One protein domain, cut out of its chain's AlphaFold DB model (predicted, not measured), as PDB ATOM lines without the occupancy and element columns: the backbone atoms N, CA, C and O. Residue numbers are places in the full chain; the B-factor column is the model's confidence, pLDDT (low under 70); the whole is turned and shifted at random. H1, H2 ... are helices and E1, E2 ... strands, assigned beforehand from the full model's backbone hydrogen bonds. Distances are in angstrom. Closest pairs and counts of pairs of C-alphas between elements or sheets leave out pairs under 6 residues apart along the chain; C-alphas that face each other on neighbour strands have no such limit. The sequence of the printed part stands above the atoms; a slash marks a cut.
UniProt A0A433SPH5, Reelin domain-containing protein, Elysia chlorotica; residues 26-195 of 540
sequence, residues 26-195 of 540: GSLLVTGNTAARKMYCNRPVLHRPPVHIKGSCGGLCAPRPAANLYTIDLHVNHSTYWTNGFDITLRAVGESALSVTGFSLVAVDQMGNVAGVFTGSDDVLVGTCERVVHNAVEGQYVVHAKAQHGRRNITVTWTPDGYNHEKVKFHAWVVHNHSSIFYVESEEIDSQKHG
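AT A GLANCE: This is residues 26 to 195 of the 540 residues of the protein "Reelin domain-containing protein" of Elysia chlorotica (UniProt A0A433SPH5). This is a sandwich with little regular structure: the antiparallel sheet E4-E5-E3-E7-E8 faces the antiparallel sheet E1-E2-E6, strands crossed at 36 degrees, with H1 at the E4 edge and H2 beside H1. The 170 printed residues include, in chain order, H1, H2 and E1 to E8; mostly strand, the named elements hold only 65. The whole is compact, radius of gyration of the C-alphas 15.6 A, spanning 50 by 44 by 28 A.

HOW THE PARTS SIT: E7, residues 167 to 177, is antiparallel to E3, residues 102 to 109 (N 104 and O 173, 3.0 A), and forms a hairpin with E8, residues 180 to 185 (N 174 and O 182, 2.8 A). E5, residues 141 to 144, neighbours E3 (N 142 and O 105, 2.9 A) and forms a hairpin with E4, residues 124 to 127. E1, residues 70 to 75, and E2, residues 86 to 92, form a hairpin; E6 is residues 153 to 159. H1, residues 27 to 30, only grazes the larger sheet and touches H2, residues 34 to 41.

IN THESE COORDINATES: C-alpha 27 is at (240.293, 206.907, 204.422), C-alpha 185 at (223.230, 192.486, 196.266). E7 measures 32.0 A.

THE WHOLE: The printed part has no cut. Links H2 to E1, E3 to E4 and E4 to E5 are long. In 43 residues, among them 50 to 62, pLDDT is under 70.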
ATOM      1  N   GLY A  26     236.090 207.321 204.685       62.41
ATOM      2  CA  GLY A  26     236.551 205.961 204.370       62.41
ATOM      3  C   GLY A  26     238.077 205.807 204.397       62.41
ATOM      4  O   GLY A  26     238.583 204.707 204.619       62.41
ATOM      5  N   SER A  27     238.830 206.907 204.286       66.06
ATOM      6  CA  SER A  27     240.293 206.907 204.422       66.06
ATOM      7  C   SER A  27     240.771 206.369 205.775       66.06
ATOM      8  O   SER A  27     241.815 205.730 205.830       66.06
ATOM      9  N   LEU A  28     239.987 206.492 206.854       66.31
ATOM     10  CA  LEU A  28     240.335 205.898 208.154       66.31
ATOM     11  C   LEU A  28     240.321 204.356 208.156       66.31
ATOM     12  O   LEU A  28     240.919 203.747 209.042       66.31
ATOM     13  N   LEU A  29     239.675 203.723 207.171       67.94
ATOM     14  CA  LEU A  29     239.681 202.268 206.968       67.94
ATOM     15  C   LEU A  29     240.825 201.837 206.035       67.94
ATOM     16  O   LEU A  29     241.473 200.819 206.281       67.94
ATOM     17  N   VAL A  30     241.100 202.638 205.000       70.31
ATOM     18  CA  VAL A  30     242.097 202.346 203.956       70.31
ATOM     19  C   VAL A  30     243.520 202.732 204.384       70.31
ATOM     20  O   VAL A  30     244.421 201.893 204.368       70.31
ATOM     21  N   THR A  31     243.735 203.983 204.797       65.06
ATOM     22  CA  THR A  31     245.050 204.559 205.147       65.06
ATOM     23  C   THR A  31     245.204 204.880 206.638       65.06
ATOM     24  O   THR A  31     246.295 205.231 207.080       65.06
ATOM     25  N   GLY A  32     244.134 204.747 207.428       56.25
ATOM     26  CA  GLY A  32     244.117 205.077 208.853       56.25
ATOM     27  C   GLY A  32     245.056 204.237 209.729       56.25
ATOM     28  O   GLY A  32     245.336 203.064 209.462       56.25
ATOM     29  N   ASN A  33     245.516 204.855 210.821       56.84
ATOM     30  CA  ASN A  33     246.476 204.258 211.747       56.84
ATOM     31  C   ASN A  33     245.906 202.990 212.428       56.84
ATOM     32  O   ASN A  33     244.702 202.879 212.669       56.84
ATOM     33  N   THR A  34     246.764 202.000 212.698       59.22
ATOM     34  CA  THR A  34     246.411 200.580 212.472       59.22
ATOM     35  C   THR A  34     245.246 199.999 213.284       59.22
ATOM     36  O   THR A  34     244.732 198.954 212.896       59.22
ATOM     37  N   ALA A  35     244.801 200.620 214.380       62.50
ATOM     38  CA  ALA A  35     243.760 200.072 215.256       62.50
ATOM     39  C   ALA A  35     242.387 199.930 214.568       62.50
ATOM     40  O   ALA A  35     241.799 198.848 214.604       62.50
ATOM     41  N   ALA A  36     241.892 200.982 213.904       65.06
ATOM     42  CA  ALA A  36     240.589 200.951 213.230       65.06
ATOM     43  C   ALA A  36     240.592 199.961 212.055       65.06
ATOM     44  O   ALA A  36     239.704 199.112 211.950       65.06
ATOM     45  N   ARG A  37     241.659 199.998 211.243       70.50
ATOM     46  CA  ARG A  37     241.905 199.035 210.164       70.50
ATOM     47  C   ARG A  37     241.933 197.602 210.714       70.50
ATOM     48  O   ARG A  37     241.138 196.788 210.267       70.50
ATOM     49  N   LYS A  38     242.704 197.298 211.767       69.12
ATOM     50  CA  LYS A  38     242.718 195.967 212.420       69.12
ATOM     51  C   LYS A  38     241.326 195.490 212.868       69.12
ATOM     52  O   LYS A  38     240.982 194.338 212.621       69.12
ATOM     53  N   MET A  39     240.497 196.354 213.462       68.62
ATOM     54  CA  MET A  39     239.128 195.991 213.879       68.62
ATOM     55  C   MET A  39     238.169 195.691 212.714       68.62
ATOM     56  O   MET A  39     237.233 194.905 212.890       68.62
ATOM     57  N   TYR A  40     238.380 196.322 211.556       73.50
ATOM     58  CA  TYR A  40     237.640 196.077 210.314       73.50
ATOM     59  C   TYR A  40     238.126 194.788 209.636       73.50
ATOM     60  O   TYR A  40     237.348 193.876 209.371       73.50
ATOM     61  N   CYS A  41     239.439 194.689 209.434       76.06
ATOM     62  CA  CYS A  41     240.129 193.619 208.720       76.06
ATOM     63  C   CYS A  41     240.002 192.236 209.375       76.06
ATOM     64  O   CYS A  41     239.839 191.242 208.672       76.06
ATOM     65  N   ASN A  42     240.013 192.160 210.711       75.81
ATOM     66  CA  ASN A  42     239.932 190.892 211.451       75.81
ATOM     67  C   ASN A  42     238.535 190.229 211.426       75.81
ATOM     68  O   ASN A  42     238.290 189.278 212.167       75.81
ATOM     69  N   ARG A  43     237.599 190.729 210.608       75.38
ATOM     70  CA  ARG A  43     236.270 190.137 210.387       75.38
ATOM     71  C   ARG A  43     236.214 189.483 208.999       75.38
ATOM     72  O   ARG A  43     236.886 189.978 208.090       75.38
ATOM     73  N   PRO A  44     235.390 188.438 208.788       74.88
ATOM     74  CA  PRO A  44     235.102 187.918 207.450       74.88
ATOM     75  C   PRO A  44     234.588 189.025 206.524       74.88
ATOM     76  O   PRO A  44     233.885 189.922 206.989       74.88
ATOM     77  N   VAL A  45     234.912 188.953 205.229       75.56
ATOM     78  CA  VAL A  45     234.665 190.016 204.230       75.56
ATOM     79  C   VAL A  45     233.236 190.561 204.286       75.56
ATOM     80  O   VAL A  45     233.052 191.762 204.458       75.56
ATOM     81  N   LEU A  46     232.228 189.684 204.267       73.44
ATOM     82  CA  LEU A  46     230.799 190.037 204.310       73.44
ATOM     83  C   LEU A  46     230.323 190.626 205.664       73.44
ATOM     84  O   LEU A  46     229.139 190.911 205.842       73.44
ATOM     85  N   HIS A  47     231.215 190.776 206.652       74.25
ATOM     86  CA  HIS A  47     230.935 191.254 208.018       74.25
ATOM     87  C   HIS A  47     231.850 192.414 208.473       74.25
ATOM     88  O   HIS A  47     231.716 192.918 209.593       74.25
ATOM     89  N   ARG A  48     232.780 192.855 207.615       72.62
ATOM     90  CA  ARG A  48     233.555 194.101 207.782       72.62
ATOM     91  C   ARG A  48     232.743 195.392 207.585       72.62
ATOM     92  O   ARG A  48     232.987 196.322 208.355       72.62
ATOM     93  N   PRO A  49     231.832 195.477 206.589       70.94
ATOM     94  CA  PRO A  49     231.206 196.727 206.153       70.94
ATOM     95  C   PRO A  49     230.408 197.478 207.235       70.94
ATOM     96  O   PRO A  49     230.174 196.941 208.318       70.94
ATOM     97  N   PRO A  50     229.992 198.732 206.961       63.84
ATOM     98  CA  PRO A  50     229.521 199.693 207.958       63.84
ATOM     99  C   PRO A  50     228.515 199.140 208.973       63.84
ATOM    100  O   PRO A  50     227.350 198.900 208.659       63.84
ATOM    101  N   VAL A  51     228.962 198.989 210.221       56.81
ATOM    102  CA  VAL A  51     228.113 198.536 211.327       56.81
ATOM    103  C   VAL A  51     227.565 199.745 212.081       56.81
ATOM    104  O   VAL A  51     228.290 200.680 212.420       56.81
ATOM    105  N   HIS A  52     226.257 199.746 212.320       54.69
ATOM    106  CA  HIS A  52     225.538 200.897 212.856       54.69
ATOM    107  C   HIS A  52     225.815 201.087 214.357       54.69
ATOM    108  O   HIS A  52     225.281 200.366 215.206       54.69
ATOM    109  N   ILE A  53     226.615 202.112 214.680       50.78
ATOM    110  CA  ILE A  53     226.982 202.503 216.049       50.78
ATOM    111  C   ILE A  53     225.796 203.174 216.766       50.78
ATOM    112  O   ILE A  53     225.725 204.396 216.884       50.78
ATOM    113  N   LYS A  54     224.847 202.369 217.263       49.50
ATOM    114  CA  LYS A  54     223.770 202.818 218.165       49.50
ATOM    115  C   LYS A  54     223.914 202.203 219.546       49.50
ATOM    116  O   LYS A  54     224.057 200.986 219.672       49.50
ATOM    117  N   GLY A  55     223.749 203.027 220.581       46.88
ATOM    118  CA  GLY A  55     223.730 202.563 221.973       46.88
ATOM    119  C   GLY A  55     222.692 201.461 222.224       46.88
ATOM    120  O   GLY A  55     222.983 200.495 222.917       46.88
ATOM    121  N   SER A  56     221.529 201.521 221.560       56.25
ATOM    122  CA  SER A  56     220.460 200.515 221.688       56.25
ATOM    123  C   SER A  56     220.766 199.142 221.063       56.25
ATOM    124  O   SER A  56     219.895 198.278 221.070       56.25
ATOM    125  N   CYS A  57     221.945 198.938 220.470       52.34
ATOM    126  CA  CYS A  57     222.404 197.637 219.966       52.34
ATOM    127  C   CYS A  57     223.918 197.434 220.153       52.34
ATOM    128  O   CYS A  57     224.533 196.690 219.392       52.34
ATOM    129  N   GLY A  58     224.541 198.128 221.116       49.66
ATOM    130  CA  GLY A  58     225.986 198.026 221.387       49.66
ATOM    131  C   GLY A  58     226.888 198.389 220.198       49.66
ATOM    132  O   GLY A  58     228.044 197.987 220.156       49.66
ATOM    133  N   GLY A  59     226.348 199.100 219.205       50.38
ATOM    134  CA  GLY A  59     227.000 199.360 217.925       50.38
ATOM    135  C   GLY A  59     227.153 198.162 216.981       50.38
ATOM    136  O   GLY A  59     227.978 198.217 216.076       50.38
ATOM    137  N   LEU A  60     226.360 197.102 217.174       54.81
ATOM    138  CA  LEU A  60     226.377 195.863 216.384       54.81
ATOM    139  C   LEU A  60     225.063 195.613 215.616       54.81
ATOM    140  O   LEU A  60     224.723 194.477 215.293       54.81
ATOM    141  N   CYS A  61     224.300 196.669 215.317       59.72
ATOM    142  CA  CYS A  61     223.094 196.560 214.496       59.72
ATOM    143  C   CYS A  61     223.434 196.067 213.076       59.72
ATOM    144  O   CYS A  61     224.156 196.747 212.343       59.72
ATOM    145  N   ALA A  62     222.844 194.938 212.673       66.81
ATOM    146  CA  ALA A  62     222.907 194.433 211.303       66.81
ATOM    147  C   ALA A  62     222.275 195.422 210.293       66.81
ATOM    148  O   ALA A  62     221.314 196.123 210.643       66.81
ATOM    149  N   PRO A  63     222.777 195.484 209.045       75.06
ATOM    150  CA  PRO A  63     222.180 196.292 207.986       75.06
ATOM    151  C   PRO A  63     220.808 195.732 207.581       75.06
ATOM    152  O   PRO A  63     220.544 194.534 207.695       75.06
ATOM    153  N   ARG A  64     219.916 196.597 207.093       80.69
ATOM    154  CA  ARG A  64     218.573 196.189 206.647       80.69
ATOM    155  C   ARG A  64     218.602 195.748 205.176       80.69
ATOM    156  O   ARG A  64     219.115 196.518 204.368       80.69
ATOM    157  N   PRO A  65     218.025 194.594 204.787       80.19
ATOM    158  CA  PRO A  65     217.882 194.245 203.372       80.19
ATOM    159  C   PRO A  65     217.010 195.289 202.659       80.19
ATOM    160  O   PRO A  65     215.997 195.726 203.209       80.19
ATOM    161  N   ALA A  66     217.425 195.726 201.466       73.88
ATOM    162  CA  ALA A  66     216.960 196.993 200.891       73.88
ATOM    163  C   ALA A  66     216.585 196.955 199.399       73.88
ATOM    164  O   ALA A  66     216.559 198.004 198.759       73.88
ATOM    165  N   ALA A  67     216.252 195.774 198.864       66.00
ATOM    166  CA  ALA A  67     216.022 195.518 197.434       66.00
ATOM    167  C   ALA A  67     215.023 196.461 196.718       66.00
ATOM    168  O   ALA A  67     215.102 196.624 195.507       66.00
ATOM    169  N   ASN A  68     214.107 197.108 197.451       79.88
ATOM    170  CA  ASN A  68     213.114 198.038 196.889       79.88
ATOM    171  C   ASN A  68     213.489 199.528 197.074       79.88
ATOM    172  O   ASN A  68     212.715 200.407 196.708       79.88
ATOM    173  N   LEU A  69     214.625 199.828 197.710       83.25
ATOM    174  CA  LEU A  69     215.052 201.186 198.090       83.25
ATOM    175  C   LEU A  69     216.321 201.634 197.356       83.25
ATOM    176  O   LEU A  69     216.498 202.830 197.106       83.25
ATOM    177  N   TYR A  70     217.178 200.673 197.014       85.94
ATOM    178  CA  TYR A  70     218.435 200.852 196.297       85.94
ATOM    179  C   TYR A  70     218.649 199.688 195.330       85.94
ATOM    180  O   TYR A  70     218.259 198.562 195.638       85.94
ATOM    181  N   THR A  71     219.322 199.948 194.212       86.56
ATOM    182  CA  THR A  71     219.752 198.927 193.247       86.56
ATOM    183  C   THR A  71     221.245 199.063 192.951       86.56
ATOM    184  O   THR A  71     221.840 200.129 193.145       86.56
ATOM    185  N   ILE A  72     221.852 197.959 192.513       85.12
ATOM    186  CA  ILE A  72     223.182 197.936 191.904       85.12
ATOM    187  C   ILE A  72     222.954 197.698 190.415       85.12
ATOM    188  O   ILE A  72     222.626 196.586 190.007       85.12
ATOM    189  N   ASP A  73     223.094 198.752 189.620       87.50
ATOM    190  CA  ASP A  73     222.932 198.700 188.174       87.50
ATOM    191  C   ASP A  73     224.298 198.380 187.553       87.50
ATOM    192  O   ASP A  73     225.269 199.116 187.748       87.50
ATOM    193  N   LEU A  74     224.388 197.270 186.822       82.25
ATOM    194  CA  LEU A  74     225.628 196.794 186.210       82.25
ATOM    195  C   LEU A  74     225.690 197.265 184.750       82.25
ATOM    196  O   LEU A  74     224.952 196.767 183.900       82.25
ATOM    197  N   HIS A  75     226.561 198.224 184.436       83.50
ATOM    198  CA  HIS A  75     226.762 198.726 183.072       83.50
ATOM    199  C   HIS A  75     227.848 197.914 182.362       83.50
ATOM    200  O   HIS A  75     228.927 198.408 182.030       83.50
ATOM    201  N   VAL A  76     227.560 196.627 182.161       71.12
ATOM    202  CA  VAL A  76     228.462 195.700 181.475       71.12
ATOM    203  C   VAL A  76     228.318 195.886 179.962       71.12
ATOM    204  O   VAL A  76     227.296 195.539 179.378       71.12
ATOM    205  N   ASN A  77     229.357 196.416 179.309       62.56
ATOM    206  CA  ASN A  77     229.400 196.596 177.846       62.56
ATOM    207  C   ASN A  77     229.461 195.263 177.063       62.56
ATOM    208  O   ASN A  77     229.417 195.249 175.832       62.56
ATOM    209  N   HIS A  78     229.578 194.142 177.777       62.75
ATOM    210  CA  HIS A  78     229.668 192.776 177.270       62.75
ATOM    211  C   HIS A  78     228.816 191.863 178.164       62.75
ATOM    212  O   HIS A  78     228.518 192.215 179.299       62.75
ATOM    213  N   SER A  79     228.447 190.669 177.704       59.72
ATOM    214  CA  SER A  79     227.617 189.738 178.490       59.72
ATOM    215  C   SER A  79     228.341 189.048 179.658       59.72
ATOM    216  O   SER A  79     227.710 188.312 180.410       59.72
ATOM    217  N   THR A  80     229.656 189.238 179.799       66.12
ATOM    218  CA  THR A  80     230.539 188.470 180.695       66.12
ATOM    219  C   THR A  80     231.793 189.266 181.058       66.12
ATOM    220  O   THR A  80     232.224 190.116 180.281       66.12
ATOM    221  N   TYR A  81     232.437 188.931 182.178       72.88
ATOM    222  CA  TYR A  81     233.469 189.773 182.802       72.88
ATOM    223  C   TYR A  81     234.950 189.429 182.501       72.88
ATOM    224  O   TYR A  81     235.833 189.924 183.192       72.88
ATOM    225  N   TRP A  82     235.258 188.566 181.522       70.81
ATOM    226  CA  TRP A  82     236.564 187.871 181.464       70.81
ATOM    227  C   TRP A  82     237.802 188.749 181.183       70.81
ATOM    228  O   TRP A  82     238.790 188.625 181.900       70.81
ATOM    229  N   THR A  83     237.779 189.619 180.165       68.94
ATOM    230  CA  THR A  83     238.940 190.471 179.802       68.94
ATOM    231  C   THR A  83     238.756 191.946 180.136       68.94
ATOM    232  O   THR A  83     239.738 192.668 180.293       68.94
ATOM    233  N   ASN A  84     237.507 192.409 180.200       73.94
ATOM    234  CA  ASN A  84     237.170 193.827 180.177       73.94
ATOM    235  C   ASN A  84     236.525 194.238 181.501       73.94
ATOM    236  O   ASN A  84     235.620 193.564 181.996       73.94
ATOM    237  N   GLY A  85     236.972 195.368 182.048       83.44
ATOM    238  CA  GLY A  85     236.285 196.018 183.158       83.44
ATOM    239  C   GLY A  85     234.955 196.642 182.742       83.44
ATOM    240  O   GLY A  85     234.677 196.836 181.557       83.44
ATOM    241  N   PHE A  86     234.136 196.964 183.736       88.44
ATOM    242  CA  PHE A  86     232.837 197.605 183.559       88.44
ATOM    243  C   PHE A  86     232.467 198.458 184.775       88.44
ATOM    244  O   PHE A  86     233.073 198.354 185.846       88.44
ATOM    245  N   ASP A  87     231.450 199.295 184.599       93.00
ATOM    246  CA  ASP A  87     230.998 200.241 185.611       93.00
ATOM    247  C   ASP A  87     229.817 199.703 186.426       93.00
ATOM    248  O   ASP A  87     228.826 199.195 185.896       93.00
ATOM    249  N   ILE A  88     229.919 199.848 187.745       94.00
ATOM    250  CA  ILE A  88     228.916 199.431 188.725       94.00
ATOM    251  C   ILE A  88     228.290 200.690 189.317       94.00
ATOM    252  O   ILE A  88     228.949 201.422 190.058       94.00
ATOM    253  N   THR A  89     227.015 200.942 189.025       95.12
ATOM    254  CA  THR A  89     226.288 202.116 189.522       95.12
ATOM    255  C   THR A  89     225.372 201.732 190.682       95.12
ATOM    256  O   THR A  89     224.269 201.218 190.499       95.12
ATOM    257  N   LEU A  90     225.802 202.031 191.907       93.94
ATOM    258  CA  LEU A  90     224.966 201.925 193.102       93.94
ATOM    259  C   LEU A  90     224.048 203.152 193.189       93.94
ATOM    260  O   LEU A  90     224.535 204.278 193.311       93.94
ATOM    261  N   ARG A  91     222.724 202.958 193.175       93.62
ATOM    262  CA  ARG A  91     221.732 204.052 193.141       93.62
ATOM    263  C   ARG A  91     220.609 203.902 194.164       93.62
ATOM    264  O   ARG A  91     220.204 202.798 194.512       93.62
ATOM    265  N   ALA A  92     220.060 205.031 194.603       91.31
ATOM    266  CA  ALA A  92     218.753 205.099 195.249       91.31
ATOM    267  C   ALA A  92     217.637 205.035 194.188       91.31
ATOM    268  O   ALA A  92     217.735 205.666 193.131       91.31
ATOM    269  N   VAL A  93     216.565 204.293 194.476       88.81
ATOM    270  CA  VAL A  93     215.395 204.170 193.586       88.81
ATOM    271  C   VAL A  93     214.682 205.524 193.451       88.81
ATOM    272  O   VAL A  93     214.628 206.297 194.407       88.81
ATOM    273  N   GLY A  94     214.143 205.828 192.264       73.38
ATOM    274  CA  GLY A  94     213.685 207.172 191.872       73.38
ATOM    275  C   GLY A  94     212.767 207.875 192.879       73.38
ATOM    276  O   GLY A  94     213.054 209.003 193.270       73.38
ATOM    277  N   GLU A  95     211.723 207.192 193.350       76.50
ATOM    278  CA  GLU A  95     210.727 207.727 194.298       76.50
ATOM    279  C   GLU A  95     211.199 207.728 195.764       76.50
ATOM    280  O   GLU A  95     210.578 208.340 196.632       76.50
ATOM    281  N   SER A  96     212.309 207.048 196.071       78.75
ATOM    282  CA  SER A  96     212.850 206.969 197.428       78.75
ATOM    283  C   SER A  96     213.383 208.331 197.870       78.75
ATOM    284  O   SER A  96     214.172 208.949 197.156       78.75
ATOM    285  N   ALA A  97     213.047 208.778 199.083       83.06
ATOM    286  CA  ALA A  97     213.626 209.984 199.692       83.06
ATOM    287  C   ALA A  97     215.071 209.785 200.211       83.06
ATOM    288  O   ALA A  97     215.673 210.706 200.759       83.06
ATOM    289  N   LEU A  98     215.628 208.576 200.079       87.06
ATOM    290  CA  LEU A  98     216.935 208.203 200.627       87.06
ATOM    291  C   LEU A  98     218.107 208.646 199.730       87.06
ATOM    292  O   LEU A  98     217.945 208.991 198.561       87.06
ATOM    293  N   SER A  99     219.322 208.606 200.277       89.94
ATOM    294  CA  SER A  99     220.565 208.963 199.578       89.94
ATOM    295  C   SER A  99     221.651 207.906 199.767       89.94
ATOM    296  O   SER A  99     221.634 207.142 200.735       89.94
ATOM    297  N   VAL A 100     222.620 207.895 198.855       90.88
ATOM    298  CA  VAL A 100     223.890 207.157 198.933       90.88
ATOM    299  C   VAL A 100     224.916 208.058 199.641       90.88
ATOM    300  O   VAL A 100     225.930 208.459 199.068       90.88
ATOM    301  N   THR A 101     224.617 208.459 200.886       89.56
ATOM    302  CA  THR A 101     225.453 209.411 201.648       89.56
ATOM    303  C   THR A 101     226.867 208.867 201.824       89.56
ATOM    304  O   THR A 101     227.844 209.574 201.589       89.56
ATOM    305  N   GLY A 102     226.981 207.579 202.129       88.12
ATOM    306  CA  GLY A 102     228.202 206.816 201.919       88.12
ATOM    307  C   GLY A 102     227.883 205.365 201.599       88.12
ATOM    308  O   GLY A 102     226.729 204.932 201.651       88.12
ATOM    309  N   PHE A 103     228.920 204.622 201.245       89.94
ATOM    310  CA  PHE A 103     228.804 203.225 200.859       89.94
ATOM    311  C   PHE A 103     230.079 202.447 201.191       89.94
ATOM    312  O   PHE A 103     231.146 203.031 201.429       89.94
ATOM    313  N   SER A 104     229.941 201.126 201.171       90.62
ATOM    314  CA  SER A 104     231.018 200.169 200.943       90.62
ATOM    315  C   SER A 104     230.555 199.142 199.910       90.62
ATOM    316  O   SER A 104     229.367 198.819 199.877       90.62
ATOM    317  N   LEU A 105     231.467 198.666 199.064       92.75
ATOM    318  CA  LEU A 105     231.211 197.715 197.978       92.75
ATOM    319  C   LEU A 105     232.326 196.657 197.959       92.75
ATOM    320  O   LEU A 105     233.493 196.987 198.174       92.75
ATOM    321  N   VAL A 106     231.975 195.400 197.694       92.62
ATOM    322  CA  VAL A 106     232.933 194.317 197.432       92.62
ATOM    323  C   VAL A 106     232.365 193.359 196.386       92.62
ATOM    324  O   VAL A 106     231.152 193.158 196.319       92.62
ATOM    325  N   ALA A 107     233.245 192.784 195.577       93.12
ATOM    326  CA  ALA A 107     232.936 191.730 194.622       93.12
ATOM    327  C   ALA A 107     233.352 190.384 195.224       93.12
ATOM    328  O   ALA A 107     234.474 190.279 195.719       93.12
ATOM    329  N   VAL A 108     232.485 189.371 195.206       91.88
ATOM    330  CA  VAL A 108     232.827 188.022 195.691       91.88
ATOM    331  C   VAL A 108     232.361 186.933 194.739       91.88
ATOM    332  O   VAL A 108     231.402 187.122 193.991       91.88
ATOM    333  N   ASP A 109     233.031 185.789 194.802       90.88
ATOM    334  CA  ASP A 109     232.660 184.581 194.070       90.88
ATOM    335  C   ASP A 109     231.672 183.678 194.833       90.88
ATOM    336  O   ASP A 109     231.287 183.951 195.974       90.88
ATOM    337  N   GLN A 110     231.264 182.565 194.210       88.50
ATOM    338  CA  GLN A 110     230.363 181.572 194.820       88.50
ATOM    339  C   GLN A 110     230.907 180.935 196.113       88.50
ATOM    340  O   GLN A 110     230.127 180.416 196.913       88.50
ATOM    341  N   MET A 111     232.226 180.953 196.325       86.19
ATOM    342  CA  MET A 111     232.887 180.428 197.523       86.19
ATOM    343  C   MET A 111     233.052 181.501 198.614       86.19
ATOM    344  O   MET A 111     233.411 181.175 199.746       86.19
ATOM    345  N   GLY A 112     232.763 182.769 198.301       85.38
ATOM    346  CA  GLY A 112     232.918 183.916 199.193       85.38
ATOM    347  C   GLY A 112     234.325 184.522 199.208       85.38
ATOM    348  O   GLY A 112     234.604 185.347 200.084       85.38
ATOM    349  N   ASN A 113     235.207 184.148 198.272       86.31
ATOM    350  CA  ASN A 113     236.478 184.850 198.078       86.31
ATOM    351  C   ASN A 113     236.212 186.204 197.413       86.31
ATOM    352  O   ASN A 113     235.255 186.343 196.655       86.31
ATOM    353  N   VAL A 114     237.070 187.199 197.652       88.75
ATOM    354  CA  VAL A 114     236.998 188.478 196.925       88.75
ATOM    355  C   VAL A 114     237.520 188.286 195.504       88.75
ATOM    356  O   VAL A 114     238.553 187.644 195.331       88.75
ATOM    357  N   ALA A 115     236.824 188.858 194.522       90.00
ATOM    358  CA  ALA A 115     237.126 188.712 193.101       90.00
ATOM    359  C   ALA A 115     237.477 190.055 192.446       90.00
ATOM    360  O   ALA A 115     236.731 191.031 192.569       90.00
ATOM    361  N   GLY A 116     238.566 190.099 191.684       89.56
ATOM    362  CA  GLY A 116     238.944 191.251 190.874       89.56
ATOM    363  C   GLY A 116     239.457 192.473 191.641       89.56
ATOM    364  O   GLY A 116     239.799 192.447 192.827       89.56
ATOM    365  N   VAL A 117     239.535 193.571 190.895       91.12
ATOM    366  CA  VAL A 117     240.199 194.830 191.242       91.12
ATOM    367  C   VAL A 117     239.237 195.987 190.983       91.12
ATOM    368  O   VAL A 117     238.467 195.964 190.028       91.12
ATOM    369  N   PHE A 118     239.280 197.017 191.821       93.44
ATOM    370  CA  PHE A 118     238.496 198.238 191.657       93.44
ATOM    371  C   PHE A 118     239.402 199.424 191.327       93.44
ATOM    372  O   PHE A 118     240.526 199.524 191.822       93.44
ATOM    373  N   THR A 119     238.892 200.362 190.531       93.38
ATOM    374  CA  THR A 119     239.573 201.633 190.247       93.38
ATOM    375  C   THR A 119     239.096 202.709 191.225       93.38
ATOM    376  O   THR A 119     237.896 202.865 191.453       93.38
ATOM    377  N   GLY A 120     240.037 203.440 191.826       90.12
ATOM    378  CA  GLY A 120     239.742 204.538 192.753       90.12
ATOM    379  C   GLY A 120     239.533 205.885 192.057       90.12
ATOM    380  O   GLY A 120     239.981 206.094 190.933       90.12
ATOM    381  N   SER A 121     238.878 206.813 192.752       91.19
ATOM    382  CA  SER A 121     238.675 208.207 192.337       91.19
ATOM    383  C   SER A 121     238.500 209.112 193.565       91.19
ATOM    384  O   SER A 121     238.489 208.628 194.698       91.19
ATOM    385  N   ASP A 122     238.329 210.423 193.371       88.56
ATOM    386  CA  ASP A 122     238.202 211.398 194.471       88.56
ATOM    387  C   ASP A 122     237.040 211.100 195.444       88.56
ATOM    388  O   ASP A 122     237.107 211.444 196.625       88.56
ATOM    389  N   ASP A 123     235.987 210.424 194.969       89.06
ATOM    390  CA  ASP A 123     234.831 209.982 195.764       89.06
ATOM    391  C   ASP A 123     234.949 208.526 196.269       89.06
ATOM    392  O   ASP A 123     234.141 208.087 197.098       89.06
ATOM    393  N   VAL A 124     235.932 207.763 195.778       91.25
ATOM    394  CA  VAL A 124     235.955 206.290 195.786       91.25
ATOM    395  C   VAL A 124     237.341 205.772 196.191       91.25
ATOM    396  O   VAL A 124     238.267 205.719 195.386       91.25
ATOM    397  N   LEU A 125     237.489 205.335 197.444       90.19
ATOM    398  CA  LEU A 125     238.742 204.773 197.954       90.19
ATOM    399  C   LEU A 125     238.726 203.246 197.904       90.19
ATOM    400  O   LEU A 125     237.816 202.599 198.426       90.19
ATOM    401  N   VAL A 126     239.785 202.680 197.332       89.19
ATOM    402  CA  VAL A 126     240.026 201.237 197.245       89.19
ATOM    403  C   VAL A 126     240.978 200.819 198.366       89.19
ATOM    404  O   VAL A 126     241.967 201.504 198.630       89.19
ATOM    405  N   GLY A 127     240.689 199.709 199.044       84.44
ATOM    406  CA  GLY A 127     241.476 199.211 200.169       84.44
ATOM    407  C   GLY A 127     241.628 197.692 200.199       84.44
ATOM    408  O   GLY A 127     240.859 196.948 199.600       84.44
ATOM    409  N   THR A 128     242.631 197.241 200.953       82.19
ATOM    410  CA  THR A 128     242.928 195.828 201.248       82.19
ATOM    411  C   THR A 128     243.279 195.667 202.730       82.19
ATOM    412  O   THR A 128     243.623 196.645 203.408       82.19
ATOM    413  N   CYS A 129     243.250 194.444 203.252       77.12
ATOM    414  CA  CYS A 129     243.789 194.103 204.570       77.12
ATOM    415  C   CYS A 129     244.848 192.990 204.561       77.12
ATOM    416  O   CYS A 129     245.229 192.523 205.631       77.12
ATOM    417  N   GLU A 130     245.405 192.648 203.399       74.69
ATOM    418  CA  GLU A 130     246.613 191.819 203.223       74.69
ATOM    419  C   GLU A 130     247.702 192.105 204.286       74.69
ATOM    420  O   GLU A 130     248.152 191.209 204.994       74.69
ATOM    421  N   ARG A 131     248.043 193.388 204.509       67.69
ATOM    422  CA  ARG A 131     249.027 193.840 205.525       67.69
ATOM    423  C   ARG A 131     248.608 193.641 206.996       67.69
ATOM    424  O   ARG A 131     249.332 194.053 207.897       67.69
ATOM    425  N   VAL A 132     247.425 193.087 207.252       67.81
ATOM    426  CA  VAL A 132     246.881 192.784 208.586       67.81
ATOM    427  C   VAL A 132     246.613 191.286 208.737       67.81
ATOM    428  O   VAL A 132     246.873 190.721 209.798       67.81
ATOM    429  N   VAL A 133     246.102 190.638 207.689       66.06
ATOM    430  CA  VAL A 133     245.713 189.224 207.695       66.06
ATOM    431  C   VAL A 133     246.794 188.395 206.997       66.06
ATOM    432  O   VAL A 133     246.606 187.913 205.887       66.06
ATOM    433  N   HIS A 134     247.927 188.202 207.681       57.44
ATOM    434  CA  HIS A 134     249.161 187.586 207.151       57.44
ATOM    435  C   HIS A 134     249.025 186.211 206.455       57.44
ATOM    436  O   HIS A 134     249.973 185.778 205.810       57.44
ATOM    437  N   ASN A 135     247.884 185.527 206.588       52.44
ATOM    438  CA  ASN A 135     247.640 184.176 206.068       52.44
ATOM    439  C   ASN A 135     246.448 184.095 205.087       52.44
ATOM    440  O   ASN A 135     245.982 182.992 204.806       52.44
ATOM    441  N   ALA A 136     245.910 185.222 204.606       56.53
ATOM    442  CA  ALA A 136     244.793 185.239 203.658       56.53
ATOM    443  C   ALA A 136     245.168 185.976 202.368       56.53
ATOM    444  O   ALA A 136     245.598 187.128 202.412       56.53
ATOM    445  N   VAL A 137     244.936 185.335 201.217       58.75
ATOM    446  CA  VAL A 137     244.848 186.048 199.937       58.75
ATOM    447  C   VAL A 137     243.595 186.907 200.009       58.75
ATOM    448  O   VAL A 137     242.489 186.382 200.138       58.75
ATOM    449  N   GLU A 138     243.768 188.223 199.999       68.25
ATOM    450  CA  GLU A 138     242.679 189.142 200.288       68.25
ATOM    451  C   GLU A 138     242.550 190.223 199.218       68.25
ATOM    452  O   GLU A 138     243.334 191.173 199.167       68.25
ATOM    453  N   GLY A 139     241.527 190.066 198.378       72.88
ATOM    454  CA  GLY A 139     241.183 191.025 197.339       72.88
ATOM    455  C   GLY A 139     240.627 192.348 197.873       72.88
ATOM    456  O   GLY A 139     240.511 192.599 199.077       72.88
ATOM    457  N   GLN A 140     240.280 193.221 196.935       86.06
ATOM    458  CA  GLN A 140     239.988 194.621 197.213       86.06
ATOM    459  C   GLN A 140     238.545 194.868 197.665       86.06
ATOM    460  O   GLN A 140     237.595 194.270 197.165       86.06
ATOM    461  N   TYR A 141     238.374 195.828 198.571       87.19
ATOM    462  CA  TYR A 141     237.078 196.409 198.916       87.19
ATOM    463  C   TYR A 141     237.086 197.912 198.629       87.19
ATOM    464  O   TYR A 141     238.135 198.559 198.634       87.19
ATOM    465  N   VAL A 142     235.904 198.486 198.427       90.44
ATOM    466  CA  VAL A 142     235.724 199.913 198.146       90.44
ATOM    467  C   VAL A 142     234.930 200.572 199.264       90.44
ATOM    468  O   VAL A 142     233.995 199.986 199.819       90.44
ATOM    469  N   VAL A 143     235.287 201.813 199.587       89.12
ATOM    470  CA  VAL A 143     234.529 202.707 200.466       89.12
ATOM    471  C   VAL A 143     234.491 204.120 199.892       89.12
ATOM    472  O   VAL A 143     235.431 204.582 199.252       89.12
ATOM    473  N   HIS A 144     233.406 204.837 200.168       89.31
ATOM    474  CA  HIS A 144     233.317 206.274 199.907       89.31
ATOM    475  C   HIS A 144     234.495 207.053 200.536       89.31
ATOM    476  O   HIS A 144     234.859 206.823 201.691       89.31
ATOM    477  N   ALA A 145     235.064 208.019 199.812       85.38
ATOM    478  CA  ALA A 145     236.137 208.867 200.335       85.38
ATOM    479  C   ALA A 145     235.643 209.798 201.453       85.38
ATOM    480  O   ALA A 145     236.234 209.871 202.536       85.38
ATOM    481  N   LYS A 146     234.516 210.468 201.192       83.25
ATOM    482  CA  LYS A 146     233.868 211.459 202.057       83.25
ATOM    483  C   LYS A 146     232.350 211.269 202.028       83.25
ATOM    484  O   LYS A 146     231.778 210.912 200.997       83.25
ATOM    485  N   ALA A 147     231.687 211.484 203.162       83.62
ATOM    486  CA  ALA A 147     230.229 211.457 203.228       83.62
ATOM    487  C   ALA A 147     229.613 212.624 202.423       83.62
ATOM    488  O   ALA A 147     229.973 213.784 202.629       83.62
ATOM    489  N   GLN A 148     228.669 212.323 201.524       88.38
ATOM    490  CA  GLN A 148     228.047 213.287 200.609       88.38
ATOM    491  C   GLN A 148     226.516 213.201 200.681       88.38
ATOM    492  O   GLN A 148     225.876 212.383 200.019       88.38
ATOM    493  N   HIS A 149     225.909 214.053 201.506       85.81
ATOM    494  CA  HIS A 149     224.451 214.132 201.624       85.81
ATOM    495  C   HIS A 149     223.799 214.491 200.279       85.81
ATOM    496  O   HIS A 149     224.346 215.264 199.499       85.81
ATOM    497  N   GLY A 150     222.628 213.912 200.001       87.06
ATOM    498  CA  GLY A 150     221.883 214.148 198.758       87.06
ATOM    499  C   GLY A 150     222.349 213.345 197.535       87.06
ATOM    500  O   GLY A 150     221.567 213.224 196.594       87.06
ATOM    501  N   ARG A 151     223.544 212.725 197.544       91.88
ATOM    502  CA  ARG A 151     224.010 211.861 196.440       91.88
ATOM    503  C   ARG A 151     222.980 210.763 196.132       91.88
ATOM    504  O   ARG A 151     222.569 210.025 197.028       91.88
ATOM    505  N   ARG A 152     222.560 210.658 194.866       92.00
ATOM    506  CA  ARG A 152     221.543 209.691 194.399       92.00
ATOM    507  C   ARG A 152     222.144 208.411 193.830       92.00
ATOM    508  O   ARG A 152     221.525 207.360 193.950       92.00
ATOM    509  N   ASN A 153     223.333 208.499 193.254       94.31
ATOM    510  CA  ASN A 153     224.074 207.414 192.628       94.31
ATOM    511  C   ASN A 153     225.581 207.587 192.862       94.31
ATOM    512  O   ASN A 153     226.051 208.701 193.081       94.31
ATOM    513  N   ILE A 154     226.330 206.491 192.810       94.88
ATOM    514  CA  ILE A 154     227.788 206.480 192.673       94.88
ATOM    515  C   ILE A 154     228.167 205.373 191.694       94.88
ATOM    516  O   ILE A 154     227.587 204.288 191.748       94.88
ATOM    517  N   THR A 155     229.126 205.651 190.819       95.31
ATOM    518  CA  THR A 155     229.644 204.689 189.843       95.31
ATOM    519  C   THR A 155     231.070 204.306 190.226       95.31
ATOM    520  O   THR A 155     231.856 205.162 190.630       95.31
ATOM    521  N   VAL A 156     231.377 203.013 190.149       95.06
ATOM    522  CA  VAL A 156     232.678 202.430 190.496       95.06
ATOM    523  C   VAL A 156     233.079 201.455 189.394       95.06
ATOM    524  O   VAL A 156     232.349 200.501 189.132       95.06
ATOM    525  N   THR A 157     234.240 201.662 188.777       94.19
ATOM    526  CA  THR A 157     234.777 200.747 187.761       94.19
ATOM    527  C   THR A 157     235.458 199.551 188.426       94.19
ATOM    528  O   THR A 157     236.303 199.718 189.312       94.19
ATOM    529  N   TRP A 158     235.118 198.343 187.983       94.56
ATOM    530  CA  TRP A 158     235.739 197.083 188.401       94.56
ATOM    531  C   TRP A 158     236.357 196.375 187.195       94.56
ATOM    532  O   TRP A 158     235.841 196.459 186.082       94.56
ATOM    533  N   THR A 159     237.457 195.663 187.419       91.19
ATOM    534  CA  THR A 159     238.188 194.868 186.427       91.19
ATOM    535  C   THR A 159     238.469 193.464 186.963       91.19
ATOM    536  O   THR A 159     238.785 193.329 188.149       91.19
ATOM    537  N   PRO A 160     238.446 192.423 186.112       88.56
ATOM    538  CA  PRO A 160     238.905 191.094 186.502       88.56
ATOM    539  C   PRO A 160     240.392 191.112 186.895       88.56
ATOM    540  O   PRO A 160     241.181 191.895 186.372       88.56
ATOM    541  N   ASP A 161     240.780 190.210 187.793       85.25
ATOM    542  CA  ASP A 161     242.172 189.949 188.205       85.25
ATOM    543  C   ASP A 161     242.853 188.847 187.364       85.25
ATOM    544  O   ASP A 161     244.018 188.516 187.581       85.25
ATOM    545  N   GLY A 162     242.126 188.277 186.398       80.31
ATOM    546  CA  GLY A 162     242.556 187.150 185.570       80.31
ATOM    547  C   GLY A 162     242.239 185.767 186.157       80.31
ATOM    548  O   GLY A 162     242.510 184.759 185.498       80.31
ATOM    549  N   TYR A 163     241.646 185.678 187.355       82.19
ATOM    550  CA  TYR A 163     241.233 184.407 187.946       82.19
ATOM    551  C   TYR A 163     239.804 184.006 187.539       82.19
ATOM    552  O   TYR A 163     238.901 184.831 187.385       82.19
ATOM    553  N   ASN A 164     239.563 182.699 187.375       83.25
ATOM    554  CA  ASN A 164     238.231 182.190 187.047       83.25
ATOM    555  C   ASN A 164     237.383 181.955 188.299       83.25
ATOM    556  O   ASN A 164     237.240 180.826 188.756       83.25
ATOM    557  N   HIS A 165     236.760 183.025 188.778       85.88
ATOM    558  CA  HIS A 165     235.791 183.006 189.878       85.88
ATOM    559  C   HIS A 165     234.424 182.358 189.546       85.88
ATOM    560  O   HIS A 165     233.540 182.341 190.396       85.88
ATOM    561  N   GLU A 166     234.245 181.818 188.332       86.94
ATOM    562  CA  GLU A 166     232.998 181.275 187.751       86.94
ATOM    563  C   GLU A 166     231.830 182.269 187.668       86.94
ATOM    564  O   GLU A 166     231.398 182.606 186.568       86.94
ATOM    565  N   LYS A 167     231.333 182.735 188.817       89.62
ATOM    566  CA  LYS A 167     230.272 183.730 188.967       89.62
ATOM    567  C   LYS A 167     230.633 184.720 190.058       89.62
ATOM    568  O   LYS A 167     230.999 184.306 191.157       89.62
ATOM    569  N   VAL A 168     230.438 186.005 189.782       91.38
ATOM    570  CA  VAL A 168     230.689 187.096 190.732       91.38
ATOM    571  C   VAL A 168     229.387 187.806 191.103       91.38
ATOM    572  O   VAL A 168     228.530 188.050 190.250       91.38
ATOM    573  N   LYS A 169     229.261 188.160 192.387       93.50
ATOM    574  CA  LYS A 169     228.244 189.066 192.935       93.50
ATOM    575  C   LYS A 169     228.886 190.307 193.525       93.50
ATOM    576  O   LYS A 169     229.944 190.239 194.152       93.50
ATOM    577  N   PHE A 170     228.185 191.426 193.411       93.62
ATOM    578  CA  PHE A 170     228.549 192.684 194.041       93.62
ATOM    579  C   PHE A 170     227.660 192.917 195.257       93.62
ATOM    580  O   PHE A 170     226.437 193.000 195.152       93.62
ATOM    581  N   HIS A 171     228.289 193.017 196.424       92.44
ATOM    582  CA  HIS A 171     227.627 193.228 197.703       92.44
ATOM    583  C   HIS A 171     227.894 194.661 198.156       92.44
ATOM    584  O   HIS A 171     229.051 195.073 198.280       92.44
ATOM    585  N   ALA A 172     226.830 195.430 198.391       92.25
ATOM    586  CA  ALA A 172     226.910 196.831 198.779       92.25
ATOM    587  C   ALA A 172     226.206 197.103 200.111       92.25
ATOM    588  O   ALA A 172     225.094 196.642 200.378       92.25
ATOM    589  N   TRP A 173     226.842 197.943 200.924       90.44
ATOM    590  CA  TRP A 173     226.299 198.458 202.174       90.44
ATOM    591  C   TRP A 173     226.128 199.961 202.042       90.44
ATOM    592  O   TRP A 173     227.112 200.699 201.971       90.44
ATOM    593  N   VAL A 174     224.879 200.413 201.993       90.38
ATOM    594  CA  VAL A 174     224.522 201.808 201.723       90.38
ATOM    595  C   VAL A 174     224.146 202.509 203.015       90.38
ATOM    596  O   VAL A 174     223.317 202.019 203.781       90.38
ATOM    597  N   VAL A 175     224.724 203.681 203.256       86.88
ATOM    598  CA  VAL A 175     224.422 204.513 204.420       86.88
ATOM    599  C   VAL A 175     223.737 205.784 203.943       86.88
ATOM    600  O   VAL A 175     224.341 206.598 203.248       86.88
ATOM    601  N   HIS A 176     222.482 205.977 204.349       85.75
ATOM    602  CA  HIS A 176     221.774 207.250 204.178       85.75
ATOM    603  C   HIS A 176     222.037 208.186 205.366       85.75
ATOM    604  O   HIS A 176     222.373 209.357 205.191       85.75
ATOM    605  N   ASN A 177     221.923 207.645 206.579       80.88
ATOM    606  CA  ASN A 177     222.253 208.287 207.851       80.88
ATOM    607  C   ASN A 177     222.638 207.199 208.869       80.88
ATOM    608  O   ASN A 177     222.427 206.016 208.598       80.88
ATOM    609  N   HIS A 178     223.151 207.573 210.046       72.69
ATOM    610  CA  HIS A 178     223.603 206.607 211.059       72.69
ATOM    611  C   HIS A 178     222.560 205.519 211.385       72.69
ATOM    612  O   HIS A 178     222.920 204.351 211.441       72.69
ATOM    613  N   SER A 179     221.273 205.870 211.532       73.75
ATOM    614  CA  SER A 179     220.190 204.910 211.827       73.75
ATOM    615  C   SER A 179     219.654 204.134 210.618       73.75
ATOM    616  O   SER A 179     218.747 203.313 210.777       73.75
ATOM    617  N   SER A 180     220.201 204.379 209.428       80.31
ATOM    618  CA  SER A 180     219.681 203.912 208.140       80.31
ATOM    619  C   SER A 180     220.817 203.341 207.287       80.31
ATOM    620  O   SER A 180     221.250 203.961 206.310       80.31
ATOM    621  N   ILE A 181     221.305 202.166 207.703       83.06
ATOM    622  CA  ILE A 181     222.251 201.338 206.945       83.06
ATOM    623  C   ILE A 181     221.499 200.180 206.287       83.06
ATOM    624  O   ILE A 181     220.700 199.483 206.924       83.06
ATOM    625  N   PHE A 182     221.777 199.991 205.007       87.19
ATOM    626  CA  PHE A 182     221.064 199.126 204.086       87.19
ATOM    627  C   PHE A 182     222.021 198.155 203.394       87.19
ATOM    628  O   PHE A 182     223.193 198.472 203.215       87.19
ATOM    629  N   TYR A 183     221.519 196.989 203.005       90.06
ATOM    630  CA  TYR A 183     222.254 195.941 202.303       90.06
ATOM    631  C   TYR A 183     221.588 195.628 200.963       90.06
ATOM    632  O   TYR A 183     220.359 195.488 200.896       90.06
ATOM    633  N   VAL A 184     222.408 195.545 199.917       91.00
ATOM    634  CA  VAL A 184     222.013 195.336 198.521       91.00
ATOM    635  C   VAL A 184     222.983 194.335 197.895       91.00
ATOM    636  O   VAL A 184     224.183 194.391 198.151       91.00
ATOM    637  N   GLU A 185     222.459 193.442 197.064       92.31
ATOM    638  CA  GLU A 185     223.230 192.486 196.266       92.31
ATOM    639  C   GLU A 185     222.892 192.720 194.790       92.31
ATOM    640  O   GLU A 185     221.769 193.126 194.474       92.31
ATOM    641  N   SER A 186     223.851 192.499 193.893       92.56
ATOM    642  CA  SER A 186     223.603 192.487 192.451       92.56
ATOM    643  C   SER A 186     223.032 191.144 191.990       92.56
ATOM    644  O   SER A 186     223.049 190.148 192.718       92.56
ATOM    645  N   GLU A 187     222.608 191.094 190.729       89.62
ATOM    646  CA  GLU A 187     222.489 189.824 190.013       89.62
ATOM    647  C   GLU A 187     223.877 189.171 189.824       89.62
ATOM    648  O   GLU A 187     224.918 189.802 190.038       89.62
ATOM    649  N   GLU A 188     223.888 187.884 189.476       89.88
ATOM    650  CA  GLU A 188     225.111 187.126 189.176       89.88
ATOM    651  C   GLU A 188     225.635 187.502 187.789       89.88
ATOM    652  O   GLU A 188     224.863 187.511 186.832       89.88
ATOM    653  N   ILE A 189     226.940 187.755 187.666       86.69
ATOM    654  CA  ILE A 189     227.609 187.836 186.360       86.69
ATOM    655  C   ILE A 189     228.424 186.561 186.154       86.69
ATOM    656  O   ILE A 189     229.199 186.183 187.033       86.69
ATOM    657  N   ASP A 190     228.270 185.924 184.995       84.00
ATOM    658  CA  ASP A 190     229.010 184.724 184.600       84.00
ATOM    659  C   ASP A 190     230.380 185.044 183.970       84.00
ATOM    660  O   ASP A 190     230.565 186.012 183.218       84.00
ATOM    661  N   SER A 191     231.354 184.177 184.249       74.38
ATOM    662  CA  SER A 191     232.659 184.159 183.592       74.38
ATOM    663  C   SER A 191     232.542 183.597 182.180       74.38
ATOM    664  O   SER A 191     232.041 182.489 181.964       74.38
ATOM    665  N   GLN A 192     233.126 184.305 181.211       60.62
ATOM    666  CA  GLN A 192     233.161 183.871 179.810       60.62
ATOM    667  C   GLN A 192     233.901 182.539 179.609       60.62
ATOM    668  O   GLN A 192     233.732 181.906 178.573       60.62
ATOM    669  N   LYS A 193     234.671 182.063 180.600       52.66
ATOM    670  CA  LYS A 193     235.382 180.778 180.539       52.66
ATOM    671  C   LYS A 193     234.459 179.547 180.589       52.66
ATOM    672  O   LYS A 193     234.872 178.479 180.148       52.66
ATOM    673  N   HIS A 194     233.216 179.685 181.066       42.56
ATOM    674  CA  HIS A 194     232.171 178.664 180.868       42.56
ATOM    675  C   HIS A 194     231.421 178.819 179.541       42.56
ATOM    676  O   HIS A 194     230.676 177.924 179.144       42.56
ATOM    677  N   GLY A 195     231.688 179.899 178.807       40.94
ATOM    678  CA  GLY A 195     231.464 179.970 177.375       40.94
ATOM    679  C   GLY A 195     232.413 179.029 176.644       40.94
ATOM    680  O   GLY A 195     233.337 179.470 175.965       40.94
TER     681      GLY A 195